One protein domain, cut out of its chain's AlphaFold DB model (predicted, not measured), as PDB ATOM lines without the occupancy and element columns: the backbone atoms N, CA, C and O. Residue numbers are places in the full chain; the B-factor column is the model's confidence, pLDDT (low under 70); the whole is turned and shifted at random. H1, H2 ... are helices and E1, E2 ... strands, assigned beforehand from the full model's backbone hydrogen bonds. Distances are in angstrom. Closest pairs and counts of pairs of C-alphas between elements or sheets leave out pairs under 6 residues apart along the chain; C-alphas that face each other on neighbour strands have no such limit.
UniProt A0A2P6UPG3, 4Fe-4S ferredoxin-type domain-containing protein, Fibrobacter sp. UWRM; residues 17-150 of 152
ATOM      1  N   ARG A  17     -51.733  26.827  32.737       95.00
ATOM      2  CA  ARG A  17     -51.880  25.369  32.795       95.00
ATOM      3  C   ARG A  17     -50.561  24.677  32.530       95.00
ATOM      4  O   ARG A  17     -49.617  25.262  31.999       95.00
ATOM      5  N   VAL A  18     -50.504  23.422  32.955       94.00
ATOM      6  CA  VAL A  18     -49.336  22.565  32.799       94.00
ATOM      7  C   VAL A  18     -49.766  21.243  32.188       94.00
ATOM      8  O   VAL A  18     -50.797  20.701  32.569       94.00
ATOM      9  N   LYS A  19     -48.964  20.725  31.263       94.00
ATOM     10  CA  LYS A  19     -49.152  19.400  30.664       94.00
ATOM     11  C   LYS A  19     -47.845  18.626  30.722       94.00
ATOM     12  O   LYS A  19     -46.755  19.210  30.710       94.00
ATOM     13  N   VAL A  20     -47.960  17.306  30.802       94.06
ATOM     14  CA  VAL A  20     -46.841  16.388  30.589       94.06
ATOM     15  C   VAL A  20     -47.180  15.532  29.385       94.06
ATOM     16  O   VAL A  20     -48.153  14.791  29.424       94.06
ATOM     17  N   VAL A  21     -46.371  15.651  28.339       94.69
ATOM     18  CA  VAL A  21     -46.572  14.975  27.052       94.69
ATOM     19  C   VAL A  21     -45.263  14.359  26.578       94.69
ATOM     20  O   VAL A  21     -44.202  14.680  27.113       94.69
ATOM     21  N   ASP A  22     -45.318  13.472  25.590       95.00
ATOM     22  CA  ASP A  22     -44.107  12.991  24.926       95.00
ATOM     23  C   ASP A  22     -43.447  14.119  24.114       95.00
ATOM     24  O   ASP A  22     -44.132  14.973  23.548       95.00
ATOM     25  N   GLU A  23     -42.114  14.130  24.032       94.81
ATOM     26  CA  GLU A  23     -41.361  15.099  23.225       94.81
ATOM     27  C   GLU A  23     -41.821  15.133  21.753       94.81
ATOM     28  O   GLU A  23     -41.805  16.192  21.124       94.81
ATOM     29  N   ALA A  24     -42.298  14.014  21.199       94.50
ATOM     30  CA  ALA A  24     -42.850  13.966  19.849       94.50
ATOM     31  C   ALA A  24     -44.069  14.882  19.659       94.50
ATOM     32  O   ALA A  24     -44.219  15.451  18.577       94.50
ATOM     33  N   ALA A  25     -44.893  15.072  20.694       94.94
ATOM     34  CA  ALA A  25     -46.094  15.906  20.629       94.94
ATOM     35  C   ALA A  25     -45.770  17.404  20.509       94.94
ATOM     36  O   ALA A  25     -46.589  18.168  20.015       94.94
ATOM     37  N   VAL A  26     -44.569  17.830  20.916       94.94
ATOM     38  CA  VAL A  26     -44.146  19.242  20.879       94.94
ATOM     39  C   VAL A  26     -43.209  19.567  19.711       94.94
ATOM     40  O   VAL A  26     -42.698  20.681  19.630       94.94
ATOM     41  N   LYS A  27     -42.983  18.629  18.780       93.50
ATOM     42  CA  LYS A  27     -42.084  18.835  17.625       93.50
ATOM     43  C   LYS A  27     -42.519  19.976  16.706       93.50
ATOM     44  O   LYS A  27     -41.665  20.670  16.168       93.50
ATOM     45  N   ASN A  28     -43.828  20.167  16.555       94.12
ATOM     46  CA  ASN A  28     -44.420  21.194  15.694       94.12
ATOM     47  C   ASN A  28     -44.885  22.420  16.491       94.12
ATOM     48  O   ASN A  28     -45.771  23.147  16.044       94.12
ATOM     49  N   ALA A  29     -44.343  22.619  17.695       95.88
ATOM     50  CA  ALA A  29     -44.749  23.727  18.538       95.88
ATOM     51  C   ALA A  29     -44.409  25.080  17.882       95.88
ATOM     52  O   ALA A  29     -43.355  25.211  17.252       95.88
ATOM     53  N   PRO A  30     -45.277  26.096  18.029       96.19
ATOM     54  CA  PRO A  30     -45.037  27.420  17.473       96.19
ATOM     55  C   PRO A  30     -43.827  28.097  18.126       96.19
ATOM     56  O   PRO A  30     -43.360  27.718  19.205       96.19
ATOM     57  N   GLU A  31     -43.328  29.143  17.469       94.25
ATOM     58  CA  GLU A  31     -42.173  29.892  17.949       94.25
ATOM     59  C   GLU A  31     -42.389  30.433  19.371       94.25
ATOM     60  O   GLU A  31     -43.362  31.126  19.676       94.25
ATOM     61  N   GLY A  32     -41.436  30.128  20.251       90.50
ATOM     62  CA  GLY A  32     -41.449  30.542  21.652       90.50
ATOM     63  C   GLY A  32     -42.333  29.700  22.570       90.50
ATOM     64  O   GLY A  32     -42.423  30.033  23.755       90.50
ATOM     65  N   PHE A  33     -42.909  28.594  22.091       95.25
ATOM     66  CA  PHE A  33     -43.498  27.585  22.965       95.25
ATOM     67  C   PHE A  33     -42.427  26.994  23.894       95.25
ATOM     68  O   PHE A  33     -41.369  26.535  23.456       95.25
ATOM     69  N   LYS A  34     -42.684  27.020  25.204       92.06
ATOM     70  CA  LYS A  34     -41.692  26.669  26.232       92.06
ATOM     71  C   LYS A  34     -42.035  25.338  26.888       92.06
ATOM     72  O   LYS A  34     -43.082  25.175  27.511       92.06
ATOM     73  N   PHE A  35     -41.080  24.417  26.854       93.75
ATOM     74  CA  PHE A  35     -41.136  23.161  27.595       93.75
ATOM     75  C   PHE A  35     -39.764  22.795  28.174       93.75
ATOM     76  O   PHE A  35     -38.739  23.420  27.905       93.75
ATOM     77  N   THR A  36     -39.732  21.790  29.042       92.12
ATOM     78  CA  THR A  36     -38.501  21.272  29.655       92.12
ATOM     79  C   THR A  36     -38.663  19.781  29.949       92.12
ATOM     80  O   THR A  36     -39.790  19.358  30.177       92.12
ATOM     81  N   PRO A  37     -37.599  18.965  30.045       92.44
ATOM     82  CA  PRO A  37     -37.754  17.538  30.352       92.44
ATOM     83  C   PRO A  37     -38.539  17.309  31.649       92.44
ATOM     84  O   PRO A  37     -38.188  17.898  32.678       92.44
ATOM     85  N   ALA A  38     -39.576  16.476  31.652       90.12
ATOM     86  CA  ALA A  38     -40.436  16.239  32.809       90.12
ATOM     87  C   ALA A  38     -39.695  15.424  33.884       90.12
ATOM     88  O   ALA A  38     -39.485  14.224  33.770       90.12
ATOM     89  N   LYS A  39     -39.289  16.074  34.982       83.44
ATOM     90  CA  LYS A  39     -38.600  15.389  36.093       83.44
ATOM     91  C   LYS A  39     -39.608  14.840  37.099       83.44
ATOM     92  O   LYS A  39     -40.376  15.616  37.676       83.44
ATOM     93  N   GLY A  40     -39.544  13.542  37.385       78.69
ATOM     94  CA  GLY A  40     -40.404  12.897  38.385       78.69
ATOM     95  C   GLY A  40     -41.844  12.682  37.918       78.69
ATOM     96  O   GLY A  40     -42.739  12.601  38.756       78.69
ATOM     97  N   PHE A  41     -42.050  12.630  36.602       77.94
ATOM     98  CA  PHE A  41     -43.253  12.119  35.961       77.94
ATOM     99  C   PHE A  41     -42.817  10.994  35.027       77.94
ATOM    100  O   PHE A  41     -41.845  11.160  34.293       77.94
ATOM    101  N   LYS A  42     -43.499   9.854  35.102       78.38
ATOM    102  CA  LYS A  42     -43.391   8.791  34.107       78.38
ATOM    103  C   LYS A  42     -44.663   8.868  33.278       78.38
ATOM    104  O   LYS A  42     -45.747   8.847  33.856       78.38
ATOM    105  N   LEU A  43     -44.514   9.026  31.972       82.88
ATOM    106  CA  LEU A  43     -45.614   8.915  31.027       82.88
ATOM    107  C   LEU A  43     -45.458   7.548  30.360       82.88
ATOM    108  O   LEU A  43     -44.390   7.230  29.843       82.88
ATOM    109  N   GLU A  44     -46.473   6.700  30.478       81.88
ATOM    110  CA  GLU A  44     -46.422   5.352  29.915       81.88
ATOM    111  C   GLU A  44     -46.325   5.427  28.387       81.88
ATOM    112  O   GLU A  44     -47.026   6.223  27.766       81.88
ATOM    113  N   GLY A  45     -45.426   4.641  27.792       81.50
ATOM    114  CA  GLY A  45     -45.156   4.697  26.353       81.50
ATOM    115  C   GLY A  45     -44.322   5.903  25.896       81.50
ATOM    116  O   GLY A  45     -44.204   6.118  24.696       81.50
ATOM    117  N   SER A  46     -43.738   6.676  26.821       86.31
ATOM    118  CA  SER A  46     -42.863   7.811  26.509       86.31
ATOM    119  C   SER A  46     -41.470   7.629  27.110       86.31
ATOM    120  O   SER A  46     -41.308   7.535  28.330       86.31
ATOM    121  N   ASP A  47     -40.451   7.654  26.252       83.94
ATOM    122  CA  ASP A  47     -39.042   7.622  26.666       83.94
ATOM    123  C   ASP A  47     -38.539   9.004  27.107       83.94
ATOM    124  O   ASP A  47     -37.608   9.126  27.910       83.94
ATOM    125  N   LYS A  48     -39.152  10.070  26.578       91.94
ATOM    126  CA  LYS A  48     -38.739  11.460  26.796       91.94
ATOM    127  C   LYS A  48     -39.944  12.347  27.101       91.94
ATOM    128  O   LYS A  48     -40.316  13.193  26.287       91.94
ATOM    129  N   PRO A  49     -40.546  12.214  28.293       93.38
ATOM    130  CA  PRO A  49     -41.635  13.089  28.675       93.38
ATOM    131  C   PRO A  49     -41.120  14.517  28.882       93.38
ATOM    132  O   PRO A  49     -40.086  14.753  29.521       93.38
ATOM    133  N   VAL A  50     -41.875  15.490  28.393       94.44
ATOM    134  CA  VAL A  50     -41.643  16.922  28.575       94.44
ATOM    135  C   VAL A  50     -42.758  17.534  29.408       94.44
ATOM    136  O   VAL A  50     -43.895  17.085  29.408       94.44
ATOM    137  N   PHE A  51     -42.405  18.556  30.174       93.12
ATOM    138  CA  PHE A  51     -43.307  19.376  30.961       93.12
ATOM    139  C   PHE A  51     -43.449  20.717  30.252       93.12
ATOM    140  O   PHE A  51     -42.466  21.460  30.140       93.12
ATOM    141  N   ALA A  52     -44.657  21.010  29.792       93.75
ATOM    142  CA  ALA A  52     -45.021  22.273  29.173       93.75
ATOM    143  C   ALA A  52     -45.823  23.118  30.162       93.75
ATOM    144  O   ALA A  52     -46.624  22.597  30.942       93.75
ATOM    145  N   ILE A  53     -45.599  24.426  30.124       92.81
ATOM    146  CA  ILE A  53     -46.404  25.411  30.839       92.81
ATOM    147  C   ILE A  53     -46.790  26.495  29.847       92.81
ATOM    148  O   ILE A  53     -45.925  27.009  29.141       92.81
ATOM    149  N   SER A  54     -48.074  26.825  29.796       95.19
ATOM    150  CA  SER A  54     -48.590  27.854  28.899       95.19
ATOM    151  C   SER A  54     -49.530  28.784  29.654       95.19
ATOM    152  O   SER A  54     -50.089  28.402  30.691       95.19
ATOM    153  N   VAL A  55     -49.657  30.013  29.162       96.12
ATOM    154  CA  VAL A  55     -50.525  31.052  29.720       96.12
ATOM    155  C   VAL A  55     -51.451  31.543  28.616       96.12
ATOM    156  O   VAL A  55     -50.967  31.978  27.576       96.12
ATOM    157  N   SER A  56     -52.764  31.519  28.849       96.62
ATOM    158  CA  SER A  56     -53.711  32.174  27.951       96.62
ATOM    159  C   SER A  56     -53.502  33.673  28.063       96.62
ATOM    160  O   SER A  56     -53.800  34.283  29.095       96.62
ATOM    161  N   SER A  57     -52.968  34.276  27.004       95.44
ATOM    162  CA  SER A  57     -52.795  35.721  26.949       95.44
ATOM    163  C   SER A  57     -54.139  36.444  26.905       95.44
ATOM    164  O   SER A  57     -54.200  37.573  27.371       95.44
ATOM    165  N   TYR A  58     -55.203  35.823  26.389       95.81
ATOM    166  CA  TYR A  58     -56.517  36.452  26.238       95.81
ATOM    167  C   TYR A  58     -57.385  36.353  27.493       95.81
ATOM    168  O   TYR A  58     -58.157  37.272  27.755       95.81
ATOM    169  N   ASP A  59     -57.208  35.303  28.300       96.94
ATOM    170  CA  ASP A  59     -58.037  35.064  29.490       96.94
ATOM    171  C   ASP A  59     -57.337  35.412  30.812       96.94
ATOM    172  O   ASP A  59     -57.943  35.406  31.887       96.94
ATOM    173  N   CYS A  60     -56.032  35.697  30.780       96.75
ATOM    174  CA  CYS A  60     -55.302  36.126  31.965       96.75
ATOM    175  C   CYS A  60     -55.711  37.545  32.375       96.75
ATOM    176  O   CYS A  60     -55.506  38.507  31.642       96.75
ATOM    177  N   THR A  61     -56.177  37.708  33.614       96.56
ATOM    178  CA  THR A  61     -56.562  39.021  34.161       96.56
ATOM    179  C   THR A  61     -55.387  39.835  34.721       96.56
ATOM    180  O   THR A  61     -55.601  40.814  35.433       96.56
ATOM    181  N   GLY A  62     -54.143  39.385  34.539       96.44
ATOM    182  CA  GLY A  62     -52.953  40.096  35.018       96.44
ATOM    183  C   GLY A  62     -52.787  40.183  36.546       96.44
ATOM    184  O   GLY A  62     -51.996  40.992  37.017       96.44
ATOM    185  N   CYS A  63     -53.479  39.354  37.340       96.62
ATOM    186  CA  CYS A  63     -53.495  39.474  38.811       96.62
ATOM    187  C   CYS A  63     -52.145  39.233  39.522       96.62
ATOM    188  O   CYS A  63     -52.005  39.547  40.699       96.62
ATOM    189  N   GLY A  64     -51.160  38.624  38.854       95.44
ATOM    190  CA  GLY A  64     -49.815  38.406  39.403       95.44
ATOM    191  C   GLY A  64     -49.688  37.329  40.492       95.44
ATOM    192  O   GLY A  64     -48.572  37.006  40.892       95.44
ATOM    193  N   VAL A  65     -50.777  36.696  40.939       95.44
ATOM    194  CA  VAL A  65     -50.737  35.681  42.015       95.44
ATOM    195  C   VAL A  65     -49.802  34.507  41.670       95.44
ATOM    196  O   VAL A  65     -49.066  34.012  42.525       95.44
ATOM    197  N   CYS A  66     -49.744  34.098  40.398       94.56
ATOM    198  CA  CYS A  66     -48.848  33.036  39.933       94.56
ATOM    199  C   CYS A  66     -47.355  33.393  40.074       94.56
ATOM    200  O   CYS A  66     -46.548  32.528  40.419       94.56
ATOM    201  N   THR A  67     -46.972  34.656  39.860       93.69
ATOM    202  CA  THR A  67     -45.582  35.114  40.012       93.69
ATOM    203  C   THR A  67     -45.216  35.300  41.481       93.69
ATOM    204  O   THR A  67     -44.098  34.972  41.888       93.69
ATOM    205  N   GLN A  68     -46.163  35.727  42.317       92.44
ATOM    206  CA  GLN A  68     -45.988  35.802  43.769       92.44
ATOM    207  C   GLN A  68     -45.756  34.411  44.371       92.44
ATOM    208  O   GLN A  68     -44.739  34.203  45.037       92.44
ATOM    209  N   ALA A  69     -46.611  33.438  44.037       91.69
ATOM    210  CA  ALA A  69     -46.519  32.050  44.499       91.69
ATOM    211  C   ALA A  69     -45.341  31.258  43.896       91.69
ATOM    212  O   ALA A  69     -45.046  30.138  44.323       91.69
ATOM    213  N   CYS A  70     -44.671  31.801  42.875       91.25
ATOM    214  CA  CYS A  70     -43.547  31.133  42.241       91.25
ATOM    215  C   CYS A  70     -42.335  31.075  43.181       91.25
ATOM    216  O   CYS A  70     -41.705  32.090  43.487       91.25
ATOM    217  N   ILE A  71     -41.960  29.854  43.569       87.75
ATOM    218  CA  ILE A  71     -40.742  29.551  44.347       87.75
ATOM    219  C   ILE A  71     -39.517  29.323  43.452       87.75
ATOM    220  O   ILE A  71     -38.380  29.215  43.916       87.75
ATOM    221  N   GLY A  72     -39.752  29.184  42.147       86.06
ATOM    222  CA  GLY A  72     -38.712  29.001  41.156       86.06
ATOM    223  C   GLY A  72     -37.942  30.293  40.948       86.06
ATOM    224  O   GLY A  72     -38.512  31.237  40.417       86.06
ATOM    225  N   LYS A  73     -36.667  30.324  41.339       85.19
ATOM    226  CA  LYS A  73     -35.746  31.424  41.032       85.19
ATOM    227  C   LYS A  73     -34.900  31.102  39.804       85.19
ATOM    228  O   LYS A  73     -34.626  29.921  39.511       85.19
ATOM    229  N   ASP A  74     -34.526  32.142  39.075       86.12
ATOM    230  CA  ASP A  74     -33.476  32.046  38.077       86.12
ATOM    231  C   ASP A  74     -32.117  31.776  38.755       86.12
ATOM    232  O   ASP A  74     -31.940  32.022  39.946       86.12
ATOM    233  N   LYS A  75     -31.198  31.125  38.034       83.00
ATOM    234  CA  LYS A  75     -29.886  30.737  38.588       83.00
ATOM    235  C   LYS A  75     -28.833  31.834  38.437       83.00
ATOM    236  O   LYS A  75     -27.826  31.785  39.128       83.00
ATOM    237  N   THR A  76     -29.036  32.723  37.476       87.88
ATOM    238  CA  THR A  76     -28.107  33.782  37.084       87.88
ATOM    239  C   THR A  76     -28.547  35.142  37.607       87.88
ATOM    240  O   THR A  76     -27.700  35.962  37.934       87.88
ATOM    241  N   ASP A  77     -29.854  35.360  37.743       88.00
ATOM    242  CA  ASP A  77     -30.438  36.623  38.187       88.00
ATOM    243  C   ASP A  77     -31.503  36.368  39.264       88.00
ATOM    244  O   ASP A  77     -32.645  36.022  38.968       88.00
ATOM    245  N   GLU A  78     -31.150  36.532  40.541       84.12
ATOM    246  CA  GLU A  78     -32.065  36.239  41.653       84.12
ATOM    247  C   GLU A  78     -33.301  37.149  41.712       84.12
ATOM    248  O   GLU A  78     -34.269  36.818  42.408       84.12
ATOM    249  N   THR A  79     -33.303  38.264  40.971       86.25
ATOM    250  CA  THR A  79     -34.476  39.142  40.847       86.25
ATOM    251  C   THR A  79     -35.562  38.521  39.968       86.25
ATOM    252  O   THR A  79     -36.737  38.873  40.090       86.25
ATOM    253  N   LYS A  80     -35.198  37.545  39.126       87.94
ATOM    254  CA  LYS A  80     -36.115  36.851  38.223       87.94
ATOM    255  C   LYS A  80     -36.584  35.528  38.795       87.94
ATOM    256  O   LYS A  80     -35.833  34.706  39.331       87.94
ATOM    257  N   LYS A  81     -37.872  35.279  38.603       89.75
ATOM    258  CA  LYS A  81     -38.516  34.005  38.906       89.75
ATOM    259  C   LYS A  81     -38.683  33.171  37.634       89.75
ATOM    260  O   LYS A  81     -38.416  33.626  36.524       89.75
ATOM    261  N   ALA A  82     -39.136  31.928  37.781       88.44
ATOM    262  CA  ALA A  82     -39.448  31.051  36.650       88.44
ATOM    263  C   ALA A  82     -40.616  31.570  35.790       88.44
ATOM    264  O   ALA A  82     -40.737  31.178  34.635       88.44
ATOM    265  N   ILE A  83     -41.450  32.445  36.355       90.69
ATOM    266  CA  ILE A  83     -42.498  33.197  35.668       90.69
ATOM    267  C   ILE A  83     -42.463  34.643  36.168       90.69
ATOM    268  O   ILE A  83     -42.309  34.873  37.368       90.69
ATOM    269  N   ASN A  84     -42.587  35.607  35.256       92.75
ATOM    270  CA  ASN A  84     -42.493  37.038  35.550       92.75
ATOM    271  C   ASN A  84     -43.600  37.785  34.799       92.75
ATOM    272  O   ASN A  84     -43.993  37.363  33.713       92.75
ATOM    273  N   MET A  85     -44.088  38.881  35.381       94.94
ATOM    274  CA  MET A  85     -45.063  39.748  34.720       94.94
ATOM    275  C   MET A  85     -44.362  40.615  33.675       94.94
ATOM    276  O   MET A  85     -43.292  41.161  33.942       94.94
ATOM    277  N   VAL A  86     -44.989  40.756  32.512       95.06
ATOM    278  CA  VAL A  86     -44.558  41.639  31.423       95.06
ATOM    279  C   VAL A  86     -45.794  42.292  30.790       95.06
ATOM    280  O   VAL A  86     -46.896  41.758  30.955       95.06
ATOM    281  N   PRO A  87     -45.649  43.424  30.076       96.31
ATOM    282  CA  PRO A  87     -46.733  43.982  29.270       96.31
ATOM    283  C   PRO A  87     -47.277  42.951  28.274       96.31
ATOM    284  O   PRO A  87     -46.506  42.195  27.683       96.31
ATOM    285  N   GLN A  88     -48.597  42.920  28.094       95.88
ATOM    286  CA  GLN A  88     -49.277  41.902  27.290       95.88
ATOM    287  C   GLN A  88     -49.106  42.146  25.787       95.88
ATOM    288  O   GLN A  88     -48.750  41.216  25.070       95.88
ATOM    289  N   GLU A  89     -49.331  43.373  25.306       95.69
ATOM    290  CA  GLU A  89     -49.344  43.740  23.880       95.69
ATOM    291  C   GLU A  89     -48.209  43.122  23.048       95.69
ATOM    292  O   GLU A  89     -48.518  42.498  22.030       95.69
ATOM    293  N   PRO A  90     -46.926  43.196  23.462       96.19
ATOM    294  CA  PRO A  90     -45.824  42.659  22.664       96.19
ATOM    295  C   PRO A  90     -45.852  41.135  22.497       96.19
ATOM    296  O   PRO A  90     -45.319  40.618  21.521       96.19
ATOM    297  N   ILE A  91     -46.451  40.410  23.447       94.88
ATOM    298  CA  ILE A  91     -46.443  38.940  23.493       94.88
ATOM    299  C   ILE A  91     -47.816  38.322  23.212       94.88
ATOM    300  O   ILE A  91     -47.913  37.112  23.022       94.88
ATOM    301  N   LYS A  92     -48.881  39.132  23.162       95.44
ATOM    302  CA  LYS A  92     -50.285  38.695  23.130       95.44
ATOM    303  C   LYS A  92     -50.569  37.675  22.034       95.44
ATOM    304  O   LYS A  92     -51.105  36.606  22.317       95.44
ATOM    305  N   VAL A  93     -50.190  38.002  20.800       96.94
ATOM    306  CA  VAL A  93     -50.448  37.165  19.619       96.94
ATOM    307  C   VAL A  93     -49.609  35.890  19.652       96.94
ATOM    308  O   VAL A  93     -50.113  34.817  19.333       96.94
ATOM    309  N   GLN A  94     -48.338  35.994  20.047       96.38
ATOM    310  CA  GLN A  94     -47.435  34.849  20.101       96.38
ATOM    311  C   GLN A  94     -47.859  33.854  21.186       96.38
ATOM    312  O   GLN A  94     -48.034  32.675  20.898       96.38
ATOM    313  N   GLU A  95     -48.073  34.327  22.415       95.94
ATOM    314  CA  GLU A  95     -48.518  33.481  23.528       95.94
ATOM    315  C   GLU A  95     -49.935  32.937  23.279       95.94
ATOM    316  O   GLU A  95     -50.225  31.819  23.685       95.94
ATOM    317  N   GLY A  96     -50.777  33.653  22.523       97.00
ATOM    318  CA  GLY A  96     -52.055  33.134  22.023       97.00
ATOM    319  C   GLY A  96     -51.883  31.884  21.157       97.00
ATOM    320  O   GLY A  96     -52.464  30.849  21.453       97.00
ATOM    321  N   LYS A  97     -50.991  31.926  20.157       97.44
ATOM    322  CA  LYS A  97     -50.673  30.745  19.328       97.44
ATOM    323  C   LYS A  97     -50.078  29.599  20.149       97.44
ATOM    324  O   LYS A  97     -50.383  28.435  19.907       97.44
ATOM    325  N   CYS A  98     -49.212  29.915  21.115       97.00
ATOM    326  CA  CYS A  98     -48.663  28.928  22.048       97.00
ATOM    327  C   CYS A  98     -49.747  28.305  22.935       97.00
ATOM    328  O   CYS A  98     -49.633  27.133  23.297       97.00
ATOM    329  N   TRP A  99     -50.765  29.077  23.315       97.50
ATOM    330  CA  TRP A  99     -51.910  28.603  24.079       97.50
ATOM    331  C   TRP A  99     -52.803  27.689  23.245       97.50
ATOM    332  O   TRP A  99     -53.097  26.591  23.705       97.50
ATOM    333  N   ASP A 100     -53.140  28.073  22.015       97.62
ATOM    334  CA  ASP A 100     -53.938  27.237  21.107       97.62
ATOM    335  C   ASP A 100     -53.255  25.877  20.891       97.62
ATOM    336  O   ASP A 100     -53.842  24.827  21.140       97.62
ATOM    337  N   PHE A 101     -51.950  25.890  20.587       97.75
ATOM    338  CA  PHE A 101     -51.155  24.663  20.486       97.75
ATOM    339  C   PHE A 101     -51.143  23.852  21.793       97.75
ATOM    340  O   PHE A 101     -51.181  22.627  21.769       97.75
ATOM    341  N   PHE A 102     -51.069  24.519  22.949       97.19
ATOM    342  CA  PHE A 102     -51.082  23.857  24.254       97.19
ATOM    343  C   PHE A 102     -52.410  23.149  24.537       97.19
ATOM    344  O   PHE A 102     -52.411  22.067  25.131       97.19
ATOM    345  N   VAL A 103     -53.534  23.759  24.165       95.81
ATOM    346  CA  VAL A 103     -54.866  23.169  24.340       95.81
ATOM    347  C   VAL A 103     -54.974  21.884  23.521       95.81
ATOM    348  O   VAL A 103     -55.378  20.870  24.083       95.81
ATOM    349  N   ASP A 104     -54.465  21.879  22.288       96.44
ATOM    350  CA  ASP A 104     -54.485  20.716  21.386       96.44
ATOM    351  C   ASP A 104     -53.554  19.560  21.806       96.44
ATOM    352  O   ASP A 104     -53.668  18.441  21.299       96.44
ATOM    353  N   LEU A 105     -52.618  19.791  22.735       96.12
ATOM    354  CA  LEU A 105     -51.773  18.720  23.269       96.12
ATOM    355  C   LEU A 105     -52.606  17.678  24.035       96.12
ATOM    356  O   LEU A 105     -53.539  18.048  24.752       96.12
ATOM    357  N   PRO A 106     -52.223  16.388  23.999       94.00
ATOM    358  CA  PRO A 106     -52.957  15.344  24.701       94.00
ATOM    359  C   PRO A 106     -53.005  15.601  26.212       94.00
ATOM    360  O   PRO A 106     -52.009  15.995  26.828       94.00
ATOM    361  N   GLU A 107     -54.171  15.347  26.804       92.38
ATOM    362  CA  GLU A 107     -54.361  15.416  28.251       92.38
ATOM    363  C   GLU A 107     -53.717  14.221  28.959       92.38
ATOM    364  O   GLU A 107     -53.585  13.122  28.410       92.38
ATOM    365  N   PHE A 108     -53.315  14.431  30.210       90.50
ATOM    366  CA  PHE A 108     -52.780  13.349  31.027       90.50
ATOM    367  C   PHE A 108     -53.914  12.422  31.481       90.50
ATOM    368  O   PHE A 108     -54.966  12.881  31.926       90.50
ATOM    369  N   ASP A 109     -53.682  11.110  31.427       88.50
ATOM    370  CA  ASP A 109     -54.665  10.116  31.861       88.50
ATOM    371  C   ASP A 109     -55.055  10.321  33.337       88.50
ATOM    372  O   ASP A 109     -54.244  10.146  34.256       88.50
ATOM    373  N   ARG A 110     -56.331  10.669  33.559       88.19
ATOM    374  CA  ARG A 110     -56.887  10.989  34.881       88.19
ATOM    375  C   ARG A 110     -56.771   9.826  35.868       88.19
ATOM    376  O   ARG A 110     -56.684  10.068  37.073       88.19
ATOM    377  N   THR A 111     -56.740   8.582  35.385       87.38
ATOM    378  CA  THR A 111     -56.638   7.371  36.220       87.38
ATOM    379  C   THR A 111     -55.226   7.139  36.758       87.38
ATOM    380  O   THR A 111     -55.047   6.469  37.774       87.38
ATOM    381  N   LYS A 112     -54.210   7.736  36.123       87.25
ATOM    382  CA  LYS A 112     -52.788   7.542  36.455       87.25
ATOM    383  C   LYS A 112     -52.223   8.634  37.365       87.25
ATOM    384  O   LYS A 112     -51.052   8.589  37.746       87.25
ATOM    385  N   VAL A 113     -53.037   9.625  37.723       87.88
ATOM    386  CA  VAL A 113     -52.658  10.734  38.603       87.88
ATOM    387  C   VAL A 113     -52.889  10.370  40.067       87.88
ATOM    388  O   VAL A 113     -53.998  10.043  40.483       87.88
ATOM    389  N   ASN A 114     -51.862  10.538  40.899       88.06
ATOM    390  CA  ASN A 114     -52.025  10.560  42.346       88.06
ATOM    391  C   ASN A 114     -52.641  11.900  42.776       88.06
ATOM    392  O   ASN A 114     -51.942  12.901  42.964       88.06
ATOM    393  N   LYS A 115     -53.960  11.885  42.971       86.44
ATOM    394  CA  LYS A 115     -54.786  13.031  43.377       86.44
ATOM    395  C   LYS A 115     -54.382  13.644  44.728       86.44
ATOM    396  O   LYS A 115     -54.612  14.830  44.940       86.44
ATOM    397  N   ASN A 116     -53.704  12.892  45.601       87.25
ATOM    398  CA  ASN A 116     -53.219  13.394  46.896       87.25
ATOM    399  C   ASN A 116     -51.965  14.276  46.764       87.25
ATOM    400  O   ASN A 116     -51.546  14.926  47.720       87.25
ATOM    401  N   LEU A 117     -51.335  14.308  45.585       87.88
ATOM    402  CA  LEU A 117     -50.182  15.153  45.308       87.88
ATOM    403  C   LEU A 117     -50.609  16.353  44.464       87.88
ATOM    404  O   LEU A 117     -50.846  16.221  43.266       87.88
ATOM    405  N   VAL A 118     -50.563  17.550  45.055       86.69
ATOM    406  CA  VAL A 118     -50.899  18.826  44.389       86.69
ATOM    407  C   VAL A 118     -50.229  18.961  43.014       86.69
ATOM    408  O   VAL A 118     -50.859  19.339  42.034       86.69
ATOM    409  N   LYS A 119     -48.946  18.585  42.909       83.62
ATOM    410  CA  LYS A 119     -48.186  18.649  41.648       83.62
ATOM    411  C   LYS A 119     -48.740  17.759  40.530       83.62
ATOM    412  O   LYS A 119     -48.443  18.035  39.375       83.62
ATOM    413  N   GLN A 120     -49.421  16.663  40.868       87.31
ATOM    414  CA  GLN A 120     -50.005  15.750  39.889       87.31
ATOM    415  C   GLN A 120     -51.469  16.103  39.622       87.31
ATOM    416  O   GLN A 120     -51.878  16.060  38.471       87.31
ATOM    417  N   ALA A 121     -52.217  16.557  40.634       89.12
ATOM    418  CA  ALA A 121     -53.579  17.066  40.455       89.12
ATOM    419  C   ALA A 121     -53.655  18.206  39.421       89.12
ATOM    420  O   ALA A 121     -54.629  18.313  38.690       89.12
ATOM    421  N   MET A 122     -52.603  19.025  39.303       90.44
ATOM    422  CA  MET A 122     -52.533  20.093  38.295       90.44
ATOM    423  C   MET A 122     -52.291  19.630  36.858       90.44
ATOM    424  O   MET A 122     -52.379  20.465  35.964       90.44
ATOM    425  N   LEU A 123     -51.968  18.352  36.634       91.62
ATOM    426  CA  LEU A 123     -51.932  17.775  35.287       91.62
ATOM    427  C   LEU A 123     -53.329  17.446  34.762       91.62
ATOM    428  O   LEU A 123     -53.475  17.193  33.575       91.62
ATOM    429  N   LEU A 124     -54.324  17.392  35.650       92.12
ATOM    430  CA  LEU A 124     -55.700  17.138  35.268       92.12
ATOM    431  C   LEU A 124     -56.278  18.396  34.632       92.12
ATOM    432  O   LEU A 124     -56.098  19.503  35.151       92.12
ATOM    433  N   GLU A 125     -57.019  18.205  33.553       92.94
ATOM    434  CA  GLU A 125     -57.777  19.266  32.909       92.94
ATOM    435  C   GLU A 125     -58.713  19.966  33.921       92.94
ATOM    436  O   GLU A 125     -59.455  19.289  34.650       92.94
ATOM    437  N   PRO A 126     -58.656  21.308  34.034       93.19
ATOM    438  CA  PRO A 126     -59.618  22.074  34.813       93.19
ATOM    439  C   PRO A 126     -60.959  22.159  34.081       93.19
ATOM    440  O   PRO A 126     -61.007  22.607  32.947       93.19
ATOM    441  N   LEU A 127     -62.052  21.804  34.761       93.62
ATOM    442  CA  LEU A 127     -63.415  21.883  34.209       93.62
ATOM    443  C   LEU A 127     -64.144  23.176  34.620       93.62
ATOM    444  O   LEU A 127     -65.331  23.349  34.357       93.62
ATOM    445  N   PHE A 128     -63.437  24.071  35.311       94.12
ATOM    446  CA  PHE A 128     -63.884  25.411  35.666       94.12
ATOM    447  C   PHE A 128     -62.793  26.403  35.255       94.12
ATOM    448  O   PHE A 128     -61.709  26.435  35.849       94.12
ATOM    449  N   GLU A 129     -63.072  27.183  34.218       94.69
ATOM    450  CA  GLU A 129     -62.117  28.064  33.550       94.69
ATOM    451  C   GLU A 129     -62.768  29.392  33.151       94.69
ATOM    452  O   GLU A 129     -63.976  29.462  32.936       94.69
ATOM    453  N   PHE A 130     -61.954  30.451  33.099       95.06
ATOM    454  CA  PHE A 130     -62.311  31.761  32.535       95.06
ATOM    455  C   PHE A 130     -63.578  32.404  33.124       95.06
ATOM    456  O   PHE A 130     -64.353  33.068  32.437       95.06
ATOM    457  N   SER A 131     -63.783  32.236  34.432       94.06
ATOM    458  CA  SER A 131     -64.903  32.845  35.149       94.06
ATOM    459  C   SER A 131     -64.852  34.375  35.123       94.06
ATOM    460  O   SER A 131     -63.785  34.976  35.233       94.06
ATOM    461  N   GLY A 132     -66.014  35.030  35.126       94.75
ATOM    462  CA  GLY A 132     -66.136  36.493  35.264       94.75
ATOM    463  C   GLY A 132     -65.790  37.046  36.658       94.75
ATOM    464  O   GLY A 132     -66.248  38.121  37.028       94.75
ATOM    465  N   SER A 133     -65.034  36.299  37.465       95.69
ATOM    466  CA  SER A 133     -64.618  36.692  38.812       95.69
ATOM    467  C   SER A 133     -63.512  37.747  38.781       95.69
ATOM    468  O   SER A 133     -62.731  37.822  37.831       95.69
ATOM    469  N   CYS A 134     -63.377  38.500  39.876       96.25
ATOM    470  CA  CYS A 134     -62.335  39.513  40.047       96.25
ATOM    471  C   CYS A 134     -60.915  38.963  39.817       96.25
ATOM    472  O   CYS A 134     -60.622  37.790  40.072       96.25
ATOM    473  N   ALA A 135     -60.000  39.842  39.401       95.69
ATOM    474  CA  ALA A 135     -58.582  39.522  39.285       95.69
ATOM    475  C   ALA A 135     -58.010  39.110  40.654       95.69
ATOM    476  O   ALA A 135     -58.055  39.883  41.607       95.69
ATOM    477  N   GLY A 136     -57.471  37.892  40.753       93.00
ATOM    478  CA  GLY A 136     -56.933  37.372  42.016       93.00
ATOM    479  C   GLY A 136     -57.997  36.885  43.007       93.00
ATOM    480  O   GLY A 136     -57.723  36.840  44.202       93.00
ATOM    481  N   CYS A 137     -59.200  36.534  42.532       94.94
ATOM    482  CA  CYS A 137     -60.260  35.967  43.367       94.94
ATOM    483  C   CYS A 137     -59.759  34.768  44.196       94.94
ATOM    484  O   CYS A 137     -59.156  33.838  43.664       94.94
ATOM    485  N   GLY A 138     -60.024  34.779  45.503       92.75
ATOM    486  CA  GLY A 138     -59.615  33.700  46.404       92.75
ATOM    487  C   GLY A 138     -60.481  32.443  46.309       92.75
ATOM    488  O   GLY A 138     -60.065  31.394  46.780       92.75
ATOM    489  N   GLU A 139     -61.666  32.523  45.705       95.88
ATOM    490  CA  GLU A 139     -62.662  31.445  45.723       95.88
ATOM    491  C   GLU A 139     -62.486  30.483  44.546       95.88
ATOM    492  O   GLU A 139     -62.439  29.262  44.709       95.88
ATOM    493  N   THR A 140     -62.342  31.029  43.339       95.88
ATOM    494  CA  THR A 140     -62.384  30.250  42.096       95.88
ATOM    495  C   THR A 140     -61.199  29.305  41.928       95.88
ATOM    496  O   THR A 140     -61.337  28.268  41.281       95.88
ATOM    497  N   ALA A 141     -60.062  29.580  42.576       92.69
ATOM    498  CA  ALA A 141     -58.942  28.642  42.636       92.69
ATOM    499  C   ALA A 141     -59.328  27.318  43.329       92.69
ATOM    500  O   ALA A 141     -58.924  26.244  42.876       92.69
ATOM    501  N   TYR A 142     -60.154  27.373  44.381       93.81
ATOM    502  CA  TYR A 142     -60.662  26.175  45.054       93.81
ATOM    503  C   TYR A 142     -61.712  25.457  44.207       93.81
ATOM    504  O   TYR A 142     -61.634  24.239  44.056       93.81
ATOM    505  N   VAL A 143     -62.651  26.195  43.603       94.62
ATOM    506  CA  VAL A 143     -63.678  25.619  42.710       94.62
ATOM    507  C   VAL A 143     -63.023  24.877  41.547       94.62
ATOM    508  O   VAL A 143     -63.363  23.727  41.259       94.62
ATOM    509  N   ARG A 144     -62.009  25.489  40.934       93.75
ATOM    510  CA  ARG A 144     -61.194  24.859  39.900       93.75
ATOM    511  C   ARG A 144     -60.533  23.575  40.393       93.75
ATOM    512  O   ARG A 144     -60.639  22.559  39.710       93.75
ATOM    513  N   LEU A 145     -59.885  23.588  41.558       91.69
ATOM    514  CA  LEU A 145     -59.246  22.388  42.108       91.69
ATOM    515  C   LEU A 145     -60.261  21.256  42.332       91.69
ATOM    516  O   LEU A 145     -59.988  20.112  41.974       91.69
ATOM    517  N   VAL A 146     -61.444  21.565  42.868       92.75
ATOM    518  CA  VAL A 146     -62.524  20.581  43.048       92.75
ATOM    519  C   VAL A 146     -62.952  19.996  41.701       92.75
ATOM    520  O   VAL A 146     -63.072  18.777  41.576       92.75
ATOM    521  N   SER A 147     -63.102  20.839  40.675       91.25
ATOM    522  CA  SER A 147     -63.446  20.398  39.317       91.25
ATOM    523  C   SER A 147     -62.408  19.428  38.732       91.25
ATOM    524  O   SER A 147     -62.765  18.463  38.062       91.25
ATOM    525  N   GLN A 148     -61.125  19.628  39.052       89.62
ATOM    526  CA  GLN A 148     -60.032  18.767  38.600       89.62
ATOM    527  C   GLN A 148     -60.040  17.411  39.307       89.62
ATOM    528  O   GLN A 148     -59.714  16.407  38.682       89.62
ATOM    529  N   LEU A 149     -60.412  17.357  40.587       88.69
ATOM    530  CA  LEU A 149     -60.348  16.135  41.397       88.69
ATOM    531  C   LEU A 149     -61.567  15.219  41.251       88.69
ATOM    532  O   LEU A 149     -61.456  14.029  41.564       88.69
ATOM    533  N   ARG A 150     -62.702  15.750  40.782       77.81
ATOM    534  CA  ARG A 150     -63.931  14.973  40.605       77.81
ATOM    535  C   ARG A 150     -63.689  13.775  39.674       77.81
ATOM    536  O   ARG A 150     -63.050  13.898  38.624       77.81
TER     537      ARG A 150
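AT A GLANCE: This is residues 17 to 150 of the 152 residues of the protein "4Fe-4S ferredoxin-type domain-containing protein" of Fibrobacter sp. UWRM (UniProt A0A2P6UPG3). Little regular structure: a small sheet has H3 slanting over one face, with H4 and H5 in a separate part reached through long loops. The printed 134 residues, under half in named elements, run E1 H1 E2 E3 H2 H3 H4 H5, mixed; the sheet, E1 - E3 - E2, is antiparallel. Compact, radius of gyration of the C-alphas 15.3 A, it spans 39 by 34 by 29 A.

HOW THE PARTS SIT: E3, residues 49 to 55, neighbours E1, residues 17 to 22 (N 19 to O 52, 3.0 A), and E2, residues 35 to 37 (N 51 to O 36, 2.7 A), its hairpin partner. H3, residues 92 to 104, is on the sheet, height 7.6 A, making two layers, helix on sheet; closest C-alphas are Ser 54 and Trp 99, 5.9 A. H1, residues 23 to 26, on the same face, lies in E1, H1, E2, a split strand-helix-strand unit, E3 between its strands, crossover right-handed. H4, residues 118 to 121, only just touches H5, residues 140 to 149, with 3 pairs of C-alphas within 8 A, closest Ala 121 and Leu 149, 6.9 A. H2, residues 65 to 68, touches no helix. H3 and H5 have every O i to N i+4 pair within hydrogen-bond range.

IN THESE COORDINATES: E1 begins at C-alpha 17 (-51.880, 25.369, 32.795); H5 ends at C-alpha 149 (-60.348, 16.135, 41.397). E3 measures 20.1 A, H3 18.5 A.

THE WHOLE: The printed part has no cut; links E2 to E3, H2 to H3, H3 to H4 and H4 to H5 are long. No printed residue is under 70 in pLDDT.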